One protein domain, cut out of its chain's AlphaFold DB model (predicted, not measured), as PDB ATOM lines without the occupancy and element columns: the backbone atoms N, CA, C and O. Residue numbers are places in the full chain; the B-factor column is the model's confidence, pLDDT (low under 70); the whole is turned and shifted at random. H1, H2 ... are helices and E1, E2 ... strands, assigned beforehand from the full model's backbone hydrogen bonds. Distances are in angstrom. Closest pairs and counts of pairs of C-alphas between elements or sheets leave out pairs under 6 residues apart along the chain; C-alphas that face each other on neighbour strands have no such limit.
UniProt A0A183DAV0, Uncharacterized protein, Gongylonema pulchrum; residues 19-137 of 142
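AT A GLANCE: This is residues 19 to 137 of the 142 residues of an uncharacterized protein of Gongylonema pulchrum (UniProt A0A183DAV0). Two small four-strand sheets lie face to face as a sandwich, E1, E2, E9 and E6 in the one and E5, E10, E7 and E8 in the other, and beyond one end of the first sheet the chain runs from E2 into a thin two-strand arm, the hairpin of E3 and E4, whose tip at residues 37 to 42 sticks out free. H1 is a short helix off to one side, and a long loop, residues 55 to 73, swings from it past the side where E6 and E5 make the sheets' edges. The 119 printed residues hold one named helix and ten named strands, in the order E1 E2 E3 E4 H1 E5 E6 E7 E8 E9 E10; the class is mostly strand, with under half of the residues in named elements. The sheets run E1 - E2 - E9 - E6, E5 - E10 - E7 - E8 and E3 - E4, each antiparallel throughout. The whole is compact, with a radius of gyration of the C-alphas of 14.6 A, and spans 51 by 37 by 27 A, the arm adding to the length.

HOW THE PARTS SIT: E1, residues 19 to 21, and E2, residues 29 to 32, form a hairpin, with N 20 and O 30 within hydrogen-bond range at 2.9 A. E2 is also the antiparallel neighbour of E9, residues 123 to 126, with N 31 and O 123 at 2.8 A. E9 is also the antiparallel neighbour of the edge strand E6, residues 85 to 87, with N 87 and O 124 within hydrogen-bond range at 2.9 A. E2 runs on into E3, residues 34 to 38, across a break of 1 residue at 21 degrees. E3 and E4, residues 41 to 45, form a hairpin, with N 36 and O 43 at 2.8 A. H1, residues 49 to 54, is not on either of the four-strand sheets; in it each O i to N i+4 pair is within hydrogen-bond range. In the other sheet of the sandwich, E5, residues 74 to 78, is the edge strand beside E10, residues 130 to 136, with N 78 and O 132 at 2.8 A. E10 is the antiparallel neighbour of E7, residues 93 to 100, with N 97 and O 133 at 2.8 A. E7 and the edge strand E8, residues 111 to 117, form a hairpin, with N 96 and O 114 at 2.9 A. The parts of the two sheets that face each other are 9.9 A centre to centre, their best planes 15 degrees apart and their strands at 25 degrees. The closest C-alphas of E7 and E9 are those of Ala 98 and Ile 126, 6.7 A apart. E6 and E7 are only just apart, at 8.5 A.

IN THESE COORDINATES: E1 begins at C-alpha 19, (-2.684, -17.240, 78.210). From first to last C-alpha, E2 measures 9.8 A, E3 13.4 A, E4 13.9 A and H1 8.5 A. E5 measures 11.5 A. E7, the longest strand with 8 residues, measures 22.8 A and starts at C-alpha 93, (5.753, -26.307, 62.090). E8 measures 19.5 A and E9 9.8 A. E10 measures 19.9 A and ends at C-alpha 136, (10.740, -30.162, 62.752). E1 and E6 are short, at 6.7 A and 6.0 A.

THE WHOLE: The two C-alphas farthest apart are those of Asn 39 and Asn 104, 50.7 A. The printed part, residues 19 to 137, has no cut. The link from H1 to E5, 19 residues, is long; the others are short or tight. The mean pLDDT of the printed part is 95.2, and no printed residue is under 70.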
ATOM      1  N   VAL A  19      -3.690 -16.460  77.488       96.94
ATOM      2  CA  VAL A  19      -2.684 -17.240  78.210       96.94
ATOM      3  C   VAL A  19      -3.387 -18.426  78.847       96.94
ATOM      4  O   VAL A  19      -4.374 -18.262  79.558       96.94
ATOM      5  N   GLU A  20      -2.879 -19.617  78.568       96.38
ATOM      6  CA  GLU A  20      -3.370 -20.882  79.103       96.38
ATOM      7  C   GLU A  20      -2.237 -21.554  79.875       96.38
ATOM      8  O   GLU A  20      -1.124 -21.678  79.363       96.38
ATOM      9  N   GLU A  21      -2.498 -21.974  81.110       96.56
ATOM     10  CA  GLU A  21      -1.551 -22.799  81.857       96.56
ATOM     11  C   GLU A  21      -1.649 -24.248  81.388       96.56
ATOM     12  O   GLU A  21      -2.735 -24.759  81.129       96.56
ATOM     13  N   VAL A  22      -0.506 -24.919  81.278       96.81
ATOM     14  CA  VAL A  22      -0.496 -26.335  80.920       96.81
ATOM     15  C   VAL A  22      -0.938 -27.161  82.121       96.81
ATOM     16  O   VAL A  22      -0.254 -27.227  83.150       96.81
ATOM     17  N   ASP A  23      -2.056 -27.860  81.950       91.19
ATOM     18  CA  ASP A  23      -2.571 -28.794  82.939       91.19
ATOM     19  C   ASP A  23      -1.500 -29.805  83.371       91.19
ATOM     20  O   ASP A  23      -0.793 -30.407  82.559       91.19
ATOM     21  N   ARG A  24      -1.437 -30.057  84.683       92.62
ATOM     22  CA  ARG A  24      -0.593 -31.082  85.324       92.62
ATOM     23  C   ARG A  24       0.918 -30.851  85.266       92.62
ATOM     24  O   ARG A  24       1.621 -31.680  85.832       92.62
ATOM     25  N   ILE A  25       1.428 -29.781  84.650       96.69
ATOM     26  CA  ILE A  25       2.853 -29.405  84.723       96.69
ATOM     27  C   ILE A  25       2.971 -27.901  85.018       96.69
ATOM     28  O   ILE A  25       3.098 -27.088  84.100       96.69
ATOM     29  N   PRO A  26       2.937 -27.511  86.309       95.94
ATOM     30  CA  PRO A  26       2.890 -26.109  86.710       95.94
ATOM     31  C   PRO A  26       4.088 -25.293  86.218       95.94
ATOM     32  O   PRO A  26       5.247 -25.691  86.397       95.94
ATOM     33  N   GLY A  27       3.795 -24.109  85.680       95.25
ATOM     34  CA  GLY A  27       4.766 -23.118  85.206       95.25
ATOM     35  C   GLY A  27       4.859 -23.009  83.683       95.25
ATOM     36  O   GLY A  27       5.205 -21.944  83.177       95.25
ATOM     37  N   LEU A  28       4.505 -24.068  82.953       97.75
ATOM     38  CA  LEU A  28       4.400 -24.028  81.497       97.75
ATOM     39  C   LEU A  28       3.139 -23.263  81.081       97.75
ATOM     40  O   LEU A  28       2.067 -23.476  81.652       97.75
ATOM     41  N   LYS A  29       3.260 -22.380  80.084       97.81
ATOM     42  CA  LYS A  29       2.129 -21.585  79.581       97.81
ATOM     43  C   LYS A  29       2.102 -21.559  78.056       97.81
ATOM     44  O   LYS A  29       3.135 -21.402  77.411       97.81
ATOM     45  N   ILE A  30       0.914 -21.664  77.479       97.94
ATOM     46  CA  ILE A  30       0.653 -21.491  76.051       97.94
ATOM     47  C   ILE A  30       0.138 -20.069  75.855       97.94
ATOM     48  O   ILE A  30      -0.868 -19.675  76.446       97.94
ATOM     49  N   ILE A  31       0.833 -19.289  75.033       97.12
ATOM     50  CA  ILE A  31       0.526 -17.881  74.800       97.12
ATOM     51  C   ILE A  31       0.063 -17.706  73.363       97.12
ATOM     52  O   ILE A  31       0.734 -18.080  72.405       97.12
ATOM     53  N   ARG A  32      -1.099 -17.094  73.207       96.62
ATOM     54  CA  ARG A  32      -1.752 -16.857  71.929       96.62
ATOM     55  C   ARG A  32      -1.787 -15.340  71.695       96.62
ATOM     56  O   ARG A  32      -2.637 -14.664  72.273       96.62
ATOM     57  N   PRO A  33      -0.859 -14.784  70.886       95.38
ATOM     58  CA  PRO A  33      -0.683 -13.339  70.717       95.38
ATOM     59  C   PRO A  33      -1.822 -12.693  69.934       95.38
ATOM     60  O   PRO A  33      -2.536 -13.368  69.189       95.38
ATOM     61  N   LYS A  34      -1.965 -11.371  70.027       95.31
ATOM     62  CA  LYS A  34      -2.913 -10.641  69.176       95.31
ATOM     63  C   LYS A  34      -2.475 -10.713  67.713       95.31
ATOM     64  O   LYS A  34      -1.297 -10.535  67.407       95.31
ATOM     65  N   ILE A  35      -3.427 -10.949  66.815       94.00
ATOM     66  CA  ILE A  35      -3.220 -11.032  65.367       94.00
ATOM     67  C   ILE A  35      -4.267 -10.162  64.678       94.00
ATOM     68  O   ILE A  35      -5.473 -10.372  64.837       94.00
ATOM     69  N   PHE A  36      -3.788  -9.208  63.887       92.62
ATOM     70  CA  PHE A  36      -4.580  -8.215  63.174       92.62
ATOM     71  C   PHE A  36      -4.420  -8.439  61.663       92.62
ATOM     72  O   PHE A  36      -3.479  -7.910  61.068       92.62
ATOM     73  N   PRO A  37      -5.270  -9.275  61.042       90.50
ATOM     74  CA  PRO A  37      -5.221  -9.512  59.605       90.50
ATOM     75  C   PRO A  37      -5.862  -8.369  58.814       90.50
ATOM     76  O   PRO A  37      -6.843  -7.768  59.255       90.50
ATOM     77  N   ASP A  38      -5.347  -8.125  57.613       88.12
ATOM     78  CA  ASP A  38      -5.917  -7.220  56.618       88.12
ATOM     79  C   ASP A  38      -5.658  -7.743  55.189       88.12
ATOM     80  O   ASP A  38      -5.228  -8.879  54.988       88.12
ATOM     81  N   ASN A  39      -5.956  -6.940  54.166       90.44
ATOM     82  CA  ASN A  39      -5.745  -7.321  52.767       90.44
ATOM     83  C   ASN A  39      -4.263  -7.369  52.336       90.44
ATOM     84  O   ASN A  39      -3.975  -7.874  51.255       90.44
ATOM     85  N   ARG A  40      -3.333  -6.855  53.149       89.56
ATOM     86  CA  ARG A  40      -1.880  -6.891  52.914       89.56
ATOM     87  C   ARG A  40      -1.235  -8.112  53.569       89.56
ATOM     88  O   ARG A  40      -0.146  -8.512  53.168       89.56
ATOM     89  N   GLY A  41      -1.885  -8.680  54.582       88.75
ATOM     90  CA  GLY A  41      -1.393  -9.820  55.347       88.75
ATOM     91  C   GLY A  41      -1.888  -9.769  56.788       88.75
ATOM     92  O   GLY A  41      -3.088  -9.808  57.046       88.75
ATOM     93  N   TYR A  42      -0.961  -9.724  57.744       90.56
ATOM     94  CA  TYR A  42      -1.283  -9.608  59.164       90.56
ATOM     95  C   TYR A  42      -0.182  -8.866  59.927       90.56
ATOM     96  O   TYR A  42       0.992  -8.909  59.564       90.56
ATOM     97  N   PHE A  43      -0.570  -8.249  61.037       92.50
ATOM     98  CA  PHE A  43       0.327  -7.740  62.069       92.50
ATOM     99  C   PHE A  43       0.146  -8.570  63.347       92.50
ATOM    100  O   PHE A  43      -0.986  -8.896  63.707       92.50
ATOM    101  N   VAL A  44       1.237  -8.946  64.020       92.75
ATOM    102  CA  VAL A  44       1.198  -9.737  65.264       92.75
ATOM    103  C   VAL A  44       1.929  -8.989  66.363       92.75
ATOM    104  O   VAL A  44       3.091  -8.628  66.205       92.75
ATOM    105  N   GLU A  45       1.263  -8.819  67.500       94.38
ATOM    106  CA  GLU A  45       1.897  -8.354  68.733       94.38
ATOM    107  C   GLU A  45       2.433  -9.581  69.479       94.38
ATOM    108  O   GLU A  45       1.757 -10.162  70.326       94.38
ATOM    109  N   SER A  46       3.620 -10.051  69.084       88.88
ATOM    110  CA  SER A  46       4.210 -11.301  69.590       88.88
ATOM    111  C   SER A  46       4.765 -11.186  71.012       88.88
ATOM    112  O   SER A  46       4.952 -12.205  71.675       88.88
ATOM    113  N   TYR A  47       5.031  -9.958  71.465       92.62
ATOM    114  CA  TYR A  47       5.497  -9.621  72.804       92.62
ATOM    115  C   TYR A  47       4.994  -8.228  73.195       92.62
ATOM    116  O   TYR A  47       5.151  -7.270  72.438       92.62
ATOM    117  N   ASN A  48       4.429  -8.117  74.396       94.12
ATOM    118  CA  ASN A  48       4.068  -6.858  75.038       94.12
ATOM    119  C   ASN A  48       4.368  -7.001  76.535       94.12
ATOM    120  O   ASN A  48       3.713  -7.785  77.220       94.12
ATOM    121  N   GLU A  49       5.373  -6.279  77.035       93.69
ATOM    122  CA  GLU A  49       5.830  -6.405  78.426       93.69
ATOM    123  C   GLU A  49       4.716  -6.094  79.427       93.69
ATOM    124  O   GLU A  49       4.522  -6.841  80.383       93.69
ATOM    125  N   GLN A  50       3.948  -5.028  79.194       94.50
ATOM    126  CA  GLN A  50       2.872  -4.618  80.092       94.50
ATOM    127  C   GLN A  50       1.776  -5.688  80.161       94.50
ATOM    128  O   GLN A  50       1.302  -6.024  81.246       94.50
ATOM    129  N   GLU A  51       1.386  -6.247  79.016       94.31
ATOM    130  CA  GLU A  51       0.339  -7.265  78.958       94.31
ATOM    131  C   GLU A  51       0.814  -8.603  79.525       94.31
ATOM    132  O   GLU A  51       0.079  -9.230  80.282       94.31
ATOM    133  N   LEU A  52       2.048  -9.022  79.241       94.25
ATOM    134  CA  LEU A  52       2.620 -10.222  79.852       94.25
ATOM    135  C   LEU A  52       2.779 -10.047  81.366       94.25
ATOM    136  O   LEU A  52       2.399 -10.934  82.125       94.25
ATOM    137  N   THR A  53       3.214  -8.878  81.833       94.88
ATOM    138  CA  THR A  53       3.281  -8.583  83.273       94.88
ATOM    139  C   THR A  53       1.903  -8.693  83.926       94.88
ATOM    140  O   THR A  53       1.761  -9.316  84.978       94.88
ATOM    141  N   ALA A  54       0.858  -8.183  83.267       95.12
ATOM    142  CA  ALA A  54      -0.522  -8.322  83.734       95.12
ATOM    143  C   ALA A  54      -1.015  -9.786  83.778       95.12
ATOM    144  O   ALA A  54      -1.934 -10.090  84.534       95.12
ATOM    145  N   HIS A  55      -0.388 -10.697  83.023       93.81
ATOM    146  CA  HIS A  55      -0.643 -12.147  83.047       93.81
ATOM    147  C   HIS A  55       0.368 -12.930  83.915       93.81
ATOM    148  O   HIS A  55       0.513 -14.153  83.784       93.81
ATOM    149  N   GLY A  56       1.077 -12.241  84.813       91.88
ATOM    150  CA  GLY A  56       1.945 -12.859  85.816       91.88
ATOM    151  C   GLY A  56       3.286 -13.358  85.279       91.88
ATOM    152  O   GLY A  56       3.862 -14.279  85.855       91.88
ATOM    153  N   PHE A  57       3.770 -12.795  84.173       93.12
ATOM    154  CA  PHE A  57       5.153 -12.972  83.730       93.12
ATOM    155  C   PHE A  57       6.003 -11.873  84.367       93.12
ATOM    156  O   PHE A  57       5.674 -10.697  84.271       93.12
ATOM    157  N   THR A  58       7.082 -12.242  85.047       90.56
ATOM    158  CA  THR A  58       7.979 -11.279  85.724       90.56
ATOM    159  C   THR A  58       9.423 -11.391  85.239       90.56
ATOM    160  O   THR A  58      10.317 -10.673  85.689       90.56
ATOM    161  N   GLU A  59       9.660 -12.301  84.300       88.88
ATOM    162  CA  GLU A  59      10.955 -12.612  83.740       88.88
ATOM    163  C   GLU A  59      11.436 -11.505  82.804       88.88
ATOM    164  O   GLU A  59      10.714 -11.023  81.933       88.88
ATOM    165  N   LYS A  60      12.712 -11.144  82.945       89.25
ATOM    166  CA  LYS A  60      13.384 -10.250  82.004       89.25
ATOM    167  C   LYS A  60      13.989 -11.071  80.873       89.25
ATOM    168  O   LYS A  60      14.886 -11.880  81.116       89.25
ATOM    169  N   PHE A  61      13.532 -10.838  79.646       89.69
ATOM    170  CA  PHE A  61      14.110 -11.442  78.447       89.69
ATOM    171  C   PHE A  61      15.508 -10.867  78.195       89.69
ATOM    172  O   PHE A  61      15.667  -9.674  77.955       89.69
ATOM    173  N   LYS A  62      16.538 -11.716  78.305       91.12
ATOM    174  CA  LYS A  62      17.955 -11.307  78.223       91.12
ATOM    175  C   LYS A  62      18.556 -11.475  76.829       91.12
ATOM    176  O   LYS A  62      19.574 -10.862  76.531       91.12
ATOM    177  N   GLN A  63      17.975 -12.353  76.020       93.12
ATOM    178  CA  GLN A  63      18.535 -12.780  74.747       93.12
ATOM    179  C   GLN A  63      17.406 -13.125  73.781       93.12
ATOM    180  O   GLN A  63      16.370 -13.641  74.199       93.12
ATOM    181  N   ASP A  64      17.654 -12.865  72.501       95.06
ATOM    182  CA  ASP A  64      16.834 -13.329  71.392       95.06
ATOM    183  C   ASP A  64      17.651 -14.272  70.502       95.06
ATOM    184  O   ASP A  64      18.857 -14.090  70.303       95.06
ATOM    185  N   ASN A  65      16.991 -15.301  69.980       95.81
ATOM    186  CA  ASN A  65      17.594 -16.283  69.098       95.81
ATOM    187  C   ASN A  65      16.614 -16.644  67.991       95.81
ATOM    188  O   ASN A  65      15.474 -17.027  68.244       95.81
ATOM    189  N   HIS A  66      17.118 -16.662  66.761       96.94
ATOM    190  CA  HIS A  66      16.382 -17.153  65.609       96.94
ATOM    191  C   HIS A  66      17.149 -18.304  64.960       96.94
ATOM    192  O   HIS A  66      18.344 -18.190  64.687       96.94
ATOM    193  N   SER A  67      16.474 -19.431  64.728       97.44
ATOM    194  CA  SER A  67      17.090 -20.608  64.118       97.44
ATOM    195  C   SER A  67      16.272 -21.112  62.939       97.44
ATOM    196  O   SER A  67      15.046 -21.150  62.992       97.44
ATOM    197  N   TYR A  68      16.974 -21.555  61.898       97.25
ATOM    198  CA  TYR A  68      16.401 -22.302  60.787       97.25
ATOM    199  C   TYR A  68      16.807 -23.774  60.903       97.25
ATOM    200  O   TYR A  68      17.962 -24.100  61.200       97.25
ATOM    201  N   SER A  69      15.855 -24.675  60.681       97.56
ATOM    202  CA  SER A  69      16.069 -26.119  60.765       97.56
ATOM    203  C   SER A  69      15.347 -26.815  59.616       97.56
ATOM    204  O   SER A  69      14.227 -26.451  59.271       97.56
ATOM    205  N   LYS A  70      16.003 -27.807  59.006       96.81
ATOM    206  CA  LYS A  70      15.395 -28.629  57.951       96.81
ATOM    207  C   LYS A  70      14.376 -29.597  58.561       96.81
ATOM    208  O   LYS A  70      14.491 -29.951  59.732       96.81
ATOM    209  N   CYS A  71      13.417 -30.048  57.755       95.94
ATOM    210  CA  CYS A  71      12.481 -31.105  58.141       95.94
ATOM    211  C   CYS A  71      13.225 -32.326  58.702       95.94
ATOM    212  O   CYS A  71      14.262 -32.717  58.161       95.94
ATOM    213  N   GLY A  72      12.708 -32.908  59.783       96.25
ATOM    214  CA  GLY A  72      13.316 -34.056  60.455       96.25
ATOM    215  C   GLY A  72      14.456 -33.727  61.424       96.25
ATOM    216  O   GLY A  72      15.013 -34.632  62.041       96.25
ATOM    217  N   VAL A  73      14.824 -32.452  61.584       98.38
ATOM    218  CA  VAL A  73      15.823 -32.046  62.583       98.38
ATOM    219  C   VAL A  73      15.214 -32.078  63.983       98.38
ATOM    220  O   VAL A  73      14.165 -31.484  64.221       98.38
ATOM    221  N   LEU A  74      15.938 -32.700  64.916       98.44
ATOM    222  CA  LEU A  74      15.711 -32.599  66.355       98.44
ATOM    223  C   LEU A  74      16.773 -31.686  66.979       98.44
ATOM    224  O   LEU A  74      17.964 -31.838  66.700       98.44
ATOM    225  N   ARG A  75      16.363 -30.755  67.844       98.44
ATOM    226  CA  ARG A  75      17.278 -29.969  68.686       98.44
ATOM    227  C   ARG A  75      16.848 -30.074  70.137       98.44
ATOM    228  O   ARG A  75      15.703 -29.769  70.442       98.44
ATOM    229  N   GLY A  76      17.768 -30.445  71.021       96.94
ATOM    230  CA  GLY A  76      17.506 -30.559  72.453       96.94
ATOM    231  C   GLY A  76      17.881 -31.926  73.037       96.94
ATOM    232  O   GLY A  76      18.423 -32.777  72.338       96.94
ATOM    233  N   LEU A  77      17.607 -32.166  74.321       96.94
ATOM    234  CA  LEU A  77      16.980 -31.213  75.246       96.94
ATOM    235  C   LEU A  77      18.019 -30.300  75.919       96.94
ATOM    236  O   LEU A  77      19.024 -30.772  76.442       96.94
ATOM    237  N   HIS A  78      17.771 -28.990  75.922       96.38
ATOM    238  CA  HIS A  78      18.674 -27.972  76.460       96.38
ATOM    239  C   HIS A  78      17.993 -27.135  77.544       96.38
ATOM    240  O   HIS A  78      16.865 -26.669  77.362       96.38
ATOM    241  N   MET A  79      18.731 -26.831  78.606       91.50
ATOM    242  CA  MET A  79      18.381 -25.821  79.604       91.50
ATOM    243  C   MET A  79      19.442 -24.725  79.601       91.50
ATOM    244  O   MET A  79      20.623 -25.001  79.388       91.50
ATOM    245  N   GLN A  80      19.016 -23.488  79.839       88.38
ATOM    246  CA  GLN A  80      19.911 -22.366  80.082       88.38
ATOM    247  C   GLN A  80      19.670 -21.883  81.518       88.38
ATOM    248  O   GLN A  80      18.653 -21.237  81.752       88.38
ATOM    249  N   PRO A  81      20.551 -22.224  82.478       87.44
ATOM    250  CA  PRO A  81      20.325 -21.924  83.890       87.44
ATOM    251  C   PRO A  81      20.049 -20.436  84.144       87.44
ATOM    252  O   PRO A  81      20.801 -19.573  83.683       87.44
ATOM    253  N   GLY A  82      18.989 -20.132  84.893       88.56
ATOM    254  CA  GLY A  82      18.601 -18.762  85.240       88.56
ATOM    255  C   GLY A  82      17.907 -17.995  84.109       88.56
ATOM    256  O   GLY A  82      17.909 -16.753  84.119       88.56
ATOM    257  N   MET A  83      17.361 -18.703  83.111       91.19
ATOM    258  CA  MET A  83      16.648 -18.102  81.983       91.19
ATOM    259  C   MET A  83      15.522 -19.004  81.452       91.19
ATOM    260  O   MET A  83      15.760 -20.124  81.009       91.19
ATOM    261  N   GLY A  84      14.296 -18.471  81.435       93.88
ATOM    262  CA  GLY A  84      13.175 -19.072  80.710       93.88
ATOM    263  C   GLY A  84      13.257 -18.834  79.198       93.88
ATOM    264  O   GLY A  84      14.055 -18.030  78.713       93.88
ATOM    265  N   LYS A  85      12.412 -19.527  78.441       96.25
ATOM    266  CA  LYS A  85      12.317 -19.446  76.982       96.25
ATOM    267  C   LYS A  85      10.883 -19.133  76.575       96.25
ATOM    268  O   LYS A  85       9.948 -19.782  77.036       96.25
ATOM    269  N   LEU A  86      10.729 -18.175  75.665       96.31
ATOM    270  CA  LEU A  86       9.490 -17.943  74.929       96.31
ATOM    271  C   LEU A  86       9.726 -18.358  73.478       96.31
ATOM    272  O   LEU A  86      10.449 -17.682  72.751       96.31
ATOM    273  N   VAL A  87       9.164 -19.496  73.083       97.88
ATOM    274  CA  VAL A  87       9.439 -20.131  71.787       97.88
ATOM    275  C   VAL A  87       8.269 -19.900  70.842       97.88
ATOM    276  O   VAL A  87       7.119 -20.046  71.243       97.88
ATOM    277  N   SER A  88       8.549 -19.546  69.589       96.75
ATOM    278  CA  SER A  88       7.539 -19.341  68.546       96.75
ATOM    279  C   SER A  88       8.050 -19.801  67.179       96.75
ATOM    280  O   SER A  88       9.255 -19.966  66.970       96.75
ATOM    281  N   VAL A  89       7.127 -20.009  66.234       97.06
ATOM    282  CA  VAL A  89       7.442 -20.405  64.854       97.06
ATOM    283  C   VAL A  89       6.961 -19.336  63.880       97.06
ATOM    284  O   VAL A  89       5.770 -19.052  63.770       97.06
ATOM    285  N   ILE A  90       7.909 -18.749  63.146       94.12
ATOM    286  CA  ILE A  90       7.639 -17.686  62.162       94.12
ATOM    287  C   ILE A  90       7.289 -18.273  60.792       94.12
ATOM    288  O   ILE A  90       6.409 -17.774  60.095       94.12
ATOM    289  N   SER A  91       7.972 -19.352  60.416       94.12
ATOM    290  CA  SER A  91       7.715 -20.134  59.213       94.12
ATOM    291  C   SER A  91       7.949 -21.581  59.572       94.12
ATOM    292  O   SER A  91       8.995 -21.909  60.135       94.12
ATOM    293  N   GLY A  92       6.980 -22.432  59.277       94.50
ATOM    294  CA  GLY A  92       7.138 -23.839  59.553       94.50
ATOM    295  C   GLY A  92       6.114 -24.397  60.540       94.50
ATOM    296  O   GLY A  92       5.100 -23.772  60.849       94.50
ATOM    297  N   GLU A  93       6.450 -25.578  61.046       96.50
ATOM    298  CA  GLU A  93       5.753 -26.307  62.090       96.50
ATOM    299  C   GLU A  93       6.788 -27.163  62.823       96.50
ATOM    300  O   GLU A  93       7.645 -27.801  62.199       96.50
ATOM    301  N   ILE A  94       6.722 -27.160  64.148       98.12
ATOM    302  CA  ILE A  94       7.535 -28.012  65.010       98.12
ATOM    303  C   ILE A  94       6.647 -28.673  66.060       98.12
ATOM    304  O   ILE A  94       5.658 -28.094  66.510       98.12
ATOM    305  N   PHE A  95       7.053 -29.858  66.501       98.44
ATOM    306  CA  PHE A  95       6.615 -30.423  67.769       98.44
ATOM    307  C   PHE A  95       7.608 -29.985  68.846       98.44
ATOM    308  O   PHE A  95       8.740 -30.474  68.881       98.44
ATOM    309  N   ASP A  96       7.208 -29.014  69.663       98.56
ATOM    310  CA  ASP A  96       8.017 -28.437  70.736       98.56
ATOM    311  C   ASP A  96       7.717 -29.146  72.061       98.56
ATOM    312  O   ASP A  96       6.565 -29.470  72.354       98.56
ATOM    313  N   VAL A  97       8.754 -29.429  72.846       98.56
ATOM    314  CA  VAL A  97       8.683 -30.231  74.069       98.56
ATOM    315  C   VAL A  97       9.423 -29.533  75.202       98.56
ATOM    316  O   VAL A  97      10.582 -29.133  75.065       98.56
ATOM    317  N   ALA A  98       8.772 -29.488  76.363       98.56
ATOM    318  CA  ALA A  98       9.376 -29.106  77.630       98.56
ATOM    319  C   ALA A  98       9.310 -30.271  78.625       98.56
ATOM    320  O   ALA A  98       8.263 -30.901  78.782       98.56
ATOM    321  N   VAL A  99      10.415 -30.535  79.320       98.50
ATOM    322  CA  VAL A  99      10.532 -31.551  80.376       98.50
ATOM    323  C   VAL A  99      10.882 -30.859  81.685       98.50
ATOM    324  O   VAL A  99      11.851 -30.105  81.750       98.50
ATOM    325  N   ASP A 100      10.105 -31.116  82.730       98.38
ATOM    326  CA  ASP A 100      10.352 -30.567  84.058       98.38
ATOM    327  C   ASP A 100      11.586 -31.229  84.683       98.38
ATOM    328  O   ASP A 100      11.574 -32.420  84.998       98.38
ATOM    329  N   ALA A 101      12.653 -30.455  84.866       97.56
ATOM    330  CA  ALA A 101      13.908 -30.912  85.455       97.56
ATOM    331  C   ALA A 101      14.191 -30.256  86.816       97.56
ATOM    332  O   ALA A 101      15.322 -30.286  87.302       97.56
ATOM    333  N   ARG A 102      13.167 -29.687  87.467       96.56
ATOM    334  CA  ARG A 102      13.285 -29.064  88.792       96.56
ATOM    335  C   ARG A 102      13.356 -30.152  89.880       96.56
ATOM    336  O   ARG A 102      12.350 -30.828  90.091       96.56
ATOM    337  N   PRO A 103      14.469 -30.311  90.623       94.44
ATOM    338  CA  PRO A 103      14.712 -31.486  91.478       94.44
ATOM    339  C   PRO A 103      13.634 -31.808  92.525       94.44
ATOM    340  O   PRO A 103      13.435 -32.970  92.857       94.44
ATOM    341  N   ASN A 104      12.924 -30.793  93.026       95.44
ATOM    342  CA  ASN A 104      11.887 -30.941  94.058       95.44
ATOM    343  C   ASN A 104      10.460 -30.781  93.509       95.44
ATOM    344  O   ASN A 104       9.512 -30.608  94.274       95.44
ATOM    345  N   SER A 105      10.294 -30.768  92.187       97.06
ATOM    346  CA  SER A 105       8.977 -30.639  91.578       97.06
ATOM    347  C   SER A 105       8.180 -31.932  91.714       97.06
ATOM    348  O   SER A 105       8.672 -33.015  91.400       97.06
ATOM    349  N   ALA A 106       6.900 -31.811  92.079       97.38
ATOM    350  CA  ALA A 106       5.948 -32.924  92.040       97.38
ATOM    351  C   ALA A 106       5.780 -33.512  90.623       97.38
ATOM    352  O   ALA A 106       5.284 -34.626  90.459       97.38
ATOM    353  N   THR A 107       6.199 -32.765  89.598       98.06
ATOM    354  CA  THR A 107       6.140 -33.152  88.188       98.06
ATOM    355  C   THR A 107       7.522 -33.404  87.585       98.06
ATOM    356  O   THR A 107       7.640 -33.443  86.365       98.06
ATOM    357  N   PHE A 108       8.566 -33.618  88.399       97.88
ATOM    358  CA  PHE A 108       9.913 -33.929  87.908       97.88
ATOM    359  C   PHE A 108       9.913 -35.111  86.922       97.88
ATOM    360  O   PHE A 108       9.290 -36.151  87.156       97.88
ATOM    361  N   GLY A 109      10.592 -34.933  85.788       97.06
ATOM    362  CA  GLY A 109      10.658 -35.893  84.686       97.06
ATOM    363  C   GLY A 109       9.384 -35.988  83.836       97.06
ATOM    364  O   GLY A 109       9.373 -36.711  82.839       97.06
ATOM    365  N   LYS A 110       8.302 -35.279  84.191       98.25
ATOM    366  CA  LYS A 110       7.117 -35.153  83.333       98.25
ATOM    367  C   LYS A 110       7.388 -34.143  82.227       98.25
ATOM    368  O   LYS A 110       8.205 -33.237  82.371       98.25
ATOM    369  N   TRP A 111       6.685 -34.308  81.116       98.38
ATOM    370  CA  TRP A 111       6.867 -33.483  79.933       98.38
ATOM    371  C   TRP A 111       5.531 -33.094  79.314       98.38
ATOM    372  O   TRP A 111       4.531 -33.796  79.471       98.38
ATOM    373  N   HIS A 112       5.536 -31.969  78.609       98.56
ATOM    374  CA  HIS A 112       4.433 -31.522  77.773       98.56
ATOM    375  C   HIS A 112       4.961 -31.219  76.376       98.56
ATOM    376  O   HIS A 112       6.055 -30.670  76.234       98.56
ATOM    377  N   GLY A 113       4.186 -31.599  75.362       97.88
ATOM    378  CA  GLY A 113       4.493 -31.328  73.966       97.88
ATOM    379  C   GLY A 113       3.345 -30.596  73.287       97.88
ATOM    380  O   GLY A 113       2.181 -30.911  73.535       97.88
ATOM    381  N   ILE A 114       3.681 -29.645  72.422       97.88
ATOM    382  CA  ILE A 114       2.732 -28.823  71.673       97.88
ATOM    383  C   ILE A 114       3.208 -28.642  70.231       97.88
ATOM    384  O   ILE A 114       4.404 -28.575  69.955       97.88
ATOM    385  N   ILE A 115       2.260 -28.549  69.299       97.75
ATOM    386  CA  ILE A 115       2.552 -28.117  67.932       97.75
ATOM    387  C   ILE A 115       2.601 -26.591  67.900       97.75
ATOM    388  O   ILE A 115       1.619 -25.926  68.236       97.75
ATOM    389  N   LEU A 116       3.746 -26.047  67.492       97.06
ATOM    390  CA  LEU A 116       3.903 -24.628  67.192       97.06
ATOM    391  C   LEU A 116       4.072 -24.463  65.691       97.06
ATOM    392  O   LEU A 116       4.860 -25.169  65.064       97.06
ATOM    393  N   ASP A 117       3.356 -23.506  65.118       94.88
ATOM    394  CA  ASP A 117       3.309 -23.326  63.677       94.88
ATOM    395  C   ASP A 117       3.140 -21.853  63.284       94.88
ATOM    396  O   ASP A 117       2.700 -20.994  64.059       94.88
ATOM    397  N   SER A 118       3.461 -21.573  62.023       92.62
ATOM    398  CA  SER A 118       3.333 -20.245  61.431       92.62
ATOM    399  C   SER A 118       1.907 -19.878  61.011       92.62
ATOM    400  O   SER A 118       1.730 -18.911  60.276       92.62
ATOM    401  N   LYS A 119       0.869 -20.633  61.374       90.00
ATOM    402  CA  LYS A 119      -0.547 -20.311  61.111       90.00
ATOM    403  C   LYS A 119      -1.191 -19.750  62.379       90.00
ATOM    404  O   LYS A 119      -1.678 -18.620  62.367       90.00
ATOM    405  N   THR A 120      -1.121 -20.490  63.479       90.75
ATOM    406  CA  THR A 120      -1.659 -20.138  64.797       90.75
ATOM    407  C   THR A 120      -0.820 -19.098  65.523       90.75
ATOM    408  O   THR A 120      -1.377 -18.336  66.325       90.75
ATOM    409  N   ARG A 121       0.489 -19.044  65.211       93.69
ATOM    410  CA  ARG A 121       1.484 -18.158  65.846       93.69
ATOM    411  C   ARG A 121       1.421 -18.248  67.362       93.69
ATOM    412  O   ARG A 121       1.502 -17.247  68.063       93.69
ATOM    413  N   THR A 122       1.177 -19.456  67.845       95.88
ATOM    414  CA  THR A 122       1.183 -19.756  69.267       95.88
ATOM    415  C   THR A 122       2.625 -19.719  69.753       95.88
ATOM    416  O   THR A 122       3.527 -20.194  69.060       95.88
ATOM    417  N   ASN A 123       2.834 -19.159  70.937       97.19
ATOM    418  CA  ASN A 123       4.109 -19.197  71.627       97.19
ATOM    419  C   ASN A 123       4.016 -20.177  72.800       97.19
ATOM    420  O   ASN A 123       2.976 -20.276  73.458       97.19
ATOM    421  N   PHE A 124       5.118 -20.854  73.104       98.12
ATOM    422  CA  PHE A 124       5.236 -21.706  74.278       98.12
ATOM    423  C   PHE A 124       6.218 -21.093  75.272       98.12
ATOM    424  O   PHE A 124       7.377 -20.830  74.944       98.12
ATOM    425  N   TRP A 125       5.729 -20.823  76.477       97.75
ATOM    426  CA  TRP A 125       6.535 -20.352  77.588       97.75
ATOM    427  C   TRP A 125       7.022 -21.521  78.432       97.75
ATOM    428  O   TRP A 125       6.231 -22.320  78.945       97.75
ATOM    429  N   ILE A 126       8.337 -21.558  78.607       97.69
ATOM    430  CA  ILE A 126       9.060 -22.589  79.330       97.69
ATOM    431  C   ILE A 126       9.925 -21.874  80.374       97.69
ATOM    432  O   ILE A 126      10.910 -21.236  79.999       97.69
ATOM    433  N   PRO A 127       9.577 -21.915  81.670       95.88
ATOM    434  CA  PRO A 127      10.339 -21.204  82.687       95.88
ATOM    435  C   PRO A 127      11.691 -21.885  82.949       95.88
ATOM    436  O   PRO A 127      11.965 -22.990  82.474       95.88
ATOM    437  N   ASP A 128      12.542 -21.215  83.724       95.62
ATOM    438  CA  ASP A 128      13.814 -21.787  84.173       95.62
ATOM    439  C   ASP A 128      13.607 -23.118  84.927       95.62
ATOM    440  O   ASP A 128      12.576 -23.352  85.565       95.62
ATOM    441  N   GLY A 129      14.594 -24.010  84.839       95.88
ATOM    442  CA  GLY A 129      14.525 -25.356  85.417       95.88
ATOM    443  C   GLY A 129      13.827 -26.411  84.546       95.88
ATOM    444  O   GLY A 129      13.700 -27.559  84.974       95.88
ATOM    445  N   PHE A 130      13.403 -26.064  83.329       97.88
ATOM    446  CA  PHE A 130      12.917 -27.018  82.328       97.88
ATOM    447  C   PHE A 130      13.979 -27.298  81.259       97.88
ATOM    448  O   PHE A 130      14.691 -26.401  80.799       97.88
ATOM    449  N   LEU A 131      14.048 -28.550  80.807       98.31
ATOM    450  CA  LEU A 131      14.750 -28.907  79.579       98.31
ATOM    451  C   LEU A 131      13.811 -28.677  78.388       98.31
ATOM    452  O   LEU A 131      12.637 -29.029  78.449       98.31
ATOM    453  N   HIS A 132      14.325 -28.127  77.292       98.56
ATOM    454  CA  HIS A 132      13.533 -27.801  76.100       98.56
ATOM    455  C   HIS A 132      14.159 -28.360  74.827       98.56
ATOM    456  O   HIS A 132      15.381 -28.314  74.658       98.56
ATOM    457  N   GLY A 133      13.325 -28.837  73.914       98.38
ATOM    458  CA  GLY A 133      13.731 -29.174  72.560       98.38
ATOM    459  C   GLY A 133      12.551 -29.255  71.608       98.38
ATOM    460  O   GLY A 133      11.402 -29.172  72.022       98.38
ATOM    461  N   PHE A 134      12.843 -29.433  70.327       98.62
ATOM    462  CA  PHE A 134      11.818 -29.557  69.302       98.62
ATOM    463  C   PHE A 134      12.235 -30.490  68.174       98.62
ATOM    464  O   PHE A 134      13.426 -30.723  67.943       98.62
ATOM    465  N   TYR A 135      11.234 -30.971  67.444       98.44
ATOM    466  CA  TYR A 135      11.382 -31.719  66.204       98.44
ATOM    467  C   TYR A 135      10.671 -30.990  65.064       98.44
ATOM    468  O   TYR A 135       9.517 -30.589  65.209       98.44
ATOM    469  N   VAL A 136      11.344 -30.809  63.926       97.94
ATOM    470  CA  VAL A 136      10.740 -30.162  62.752       97.94
ATOM    471  C   VAL A 136       9.817 -31.143  62.036       97.94
ATOM    472  O   VAL A 136      10.282 -32.144  61.482       97.94
ATOM    473  N   CYS A 137       8.522 -30.829  62.028       92.44
ATOM    474  CA  CYS A 137       7.480 -31.650  61.421       92.44
ATOM    475  C   CYS A 137       7.531 -31.599  59.886       92.44
ATOM    476  O   CYS A 137       8.006 -30.631  59.283       92.44
TER     477      CYS A 137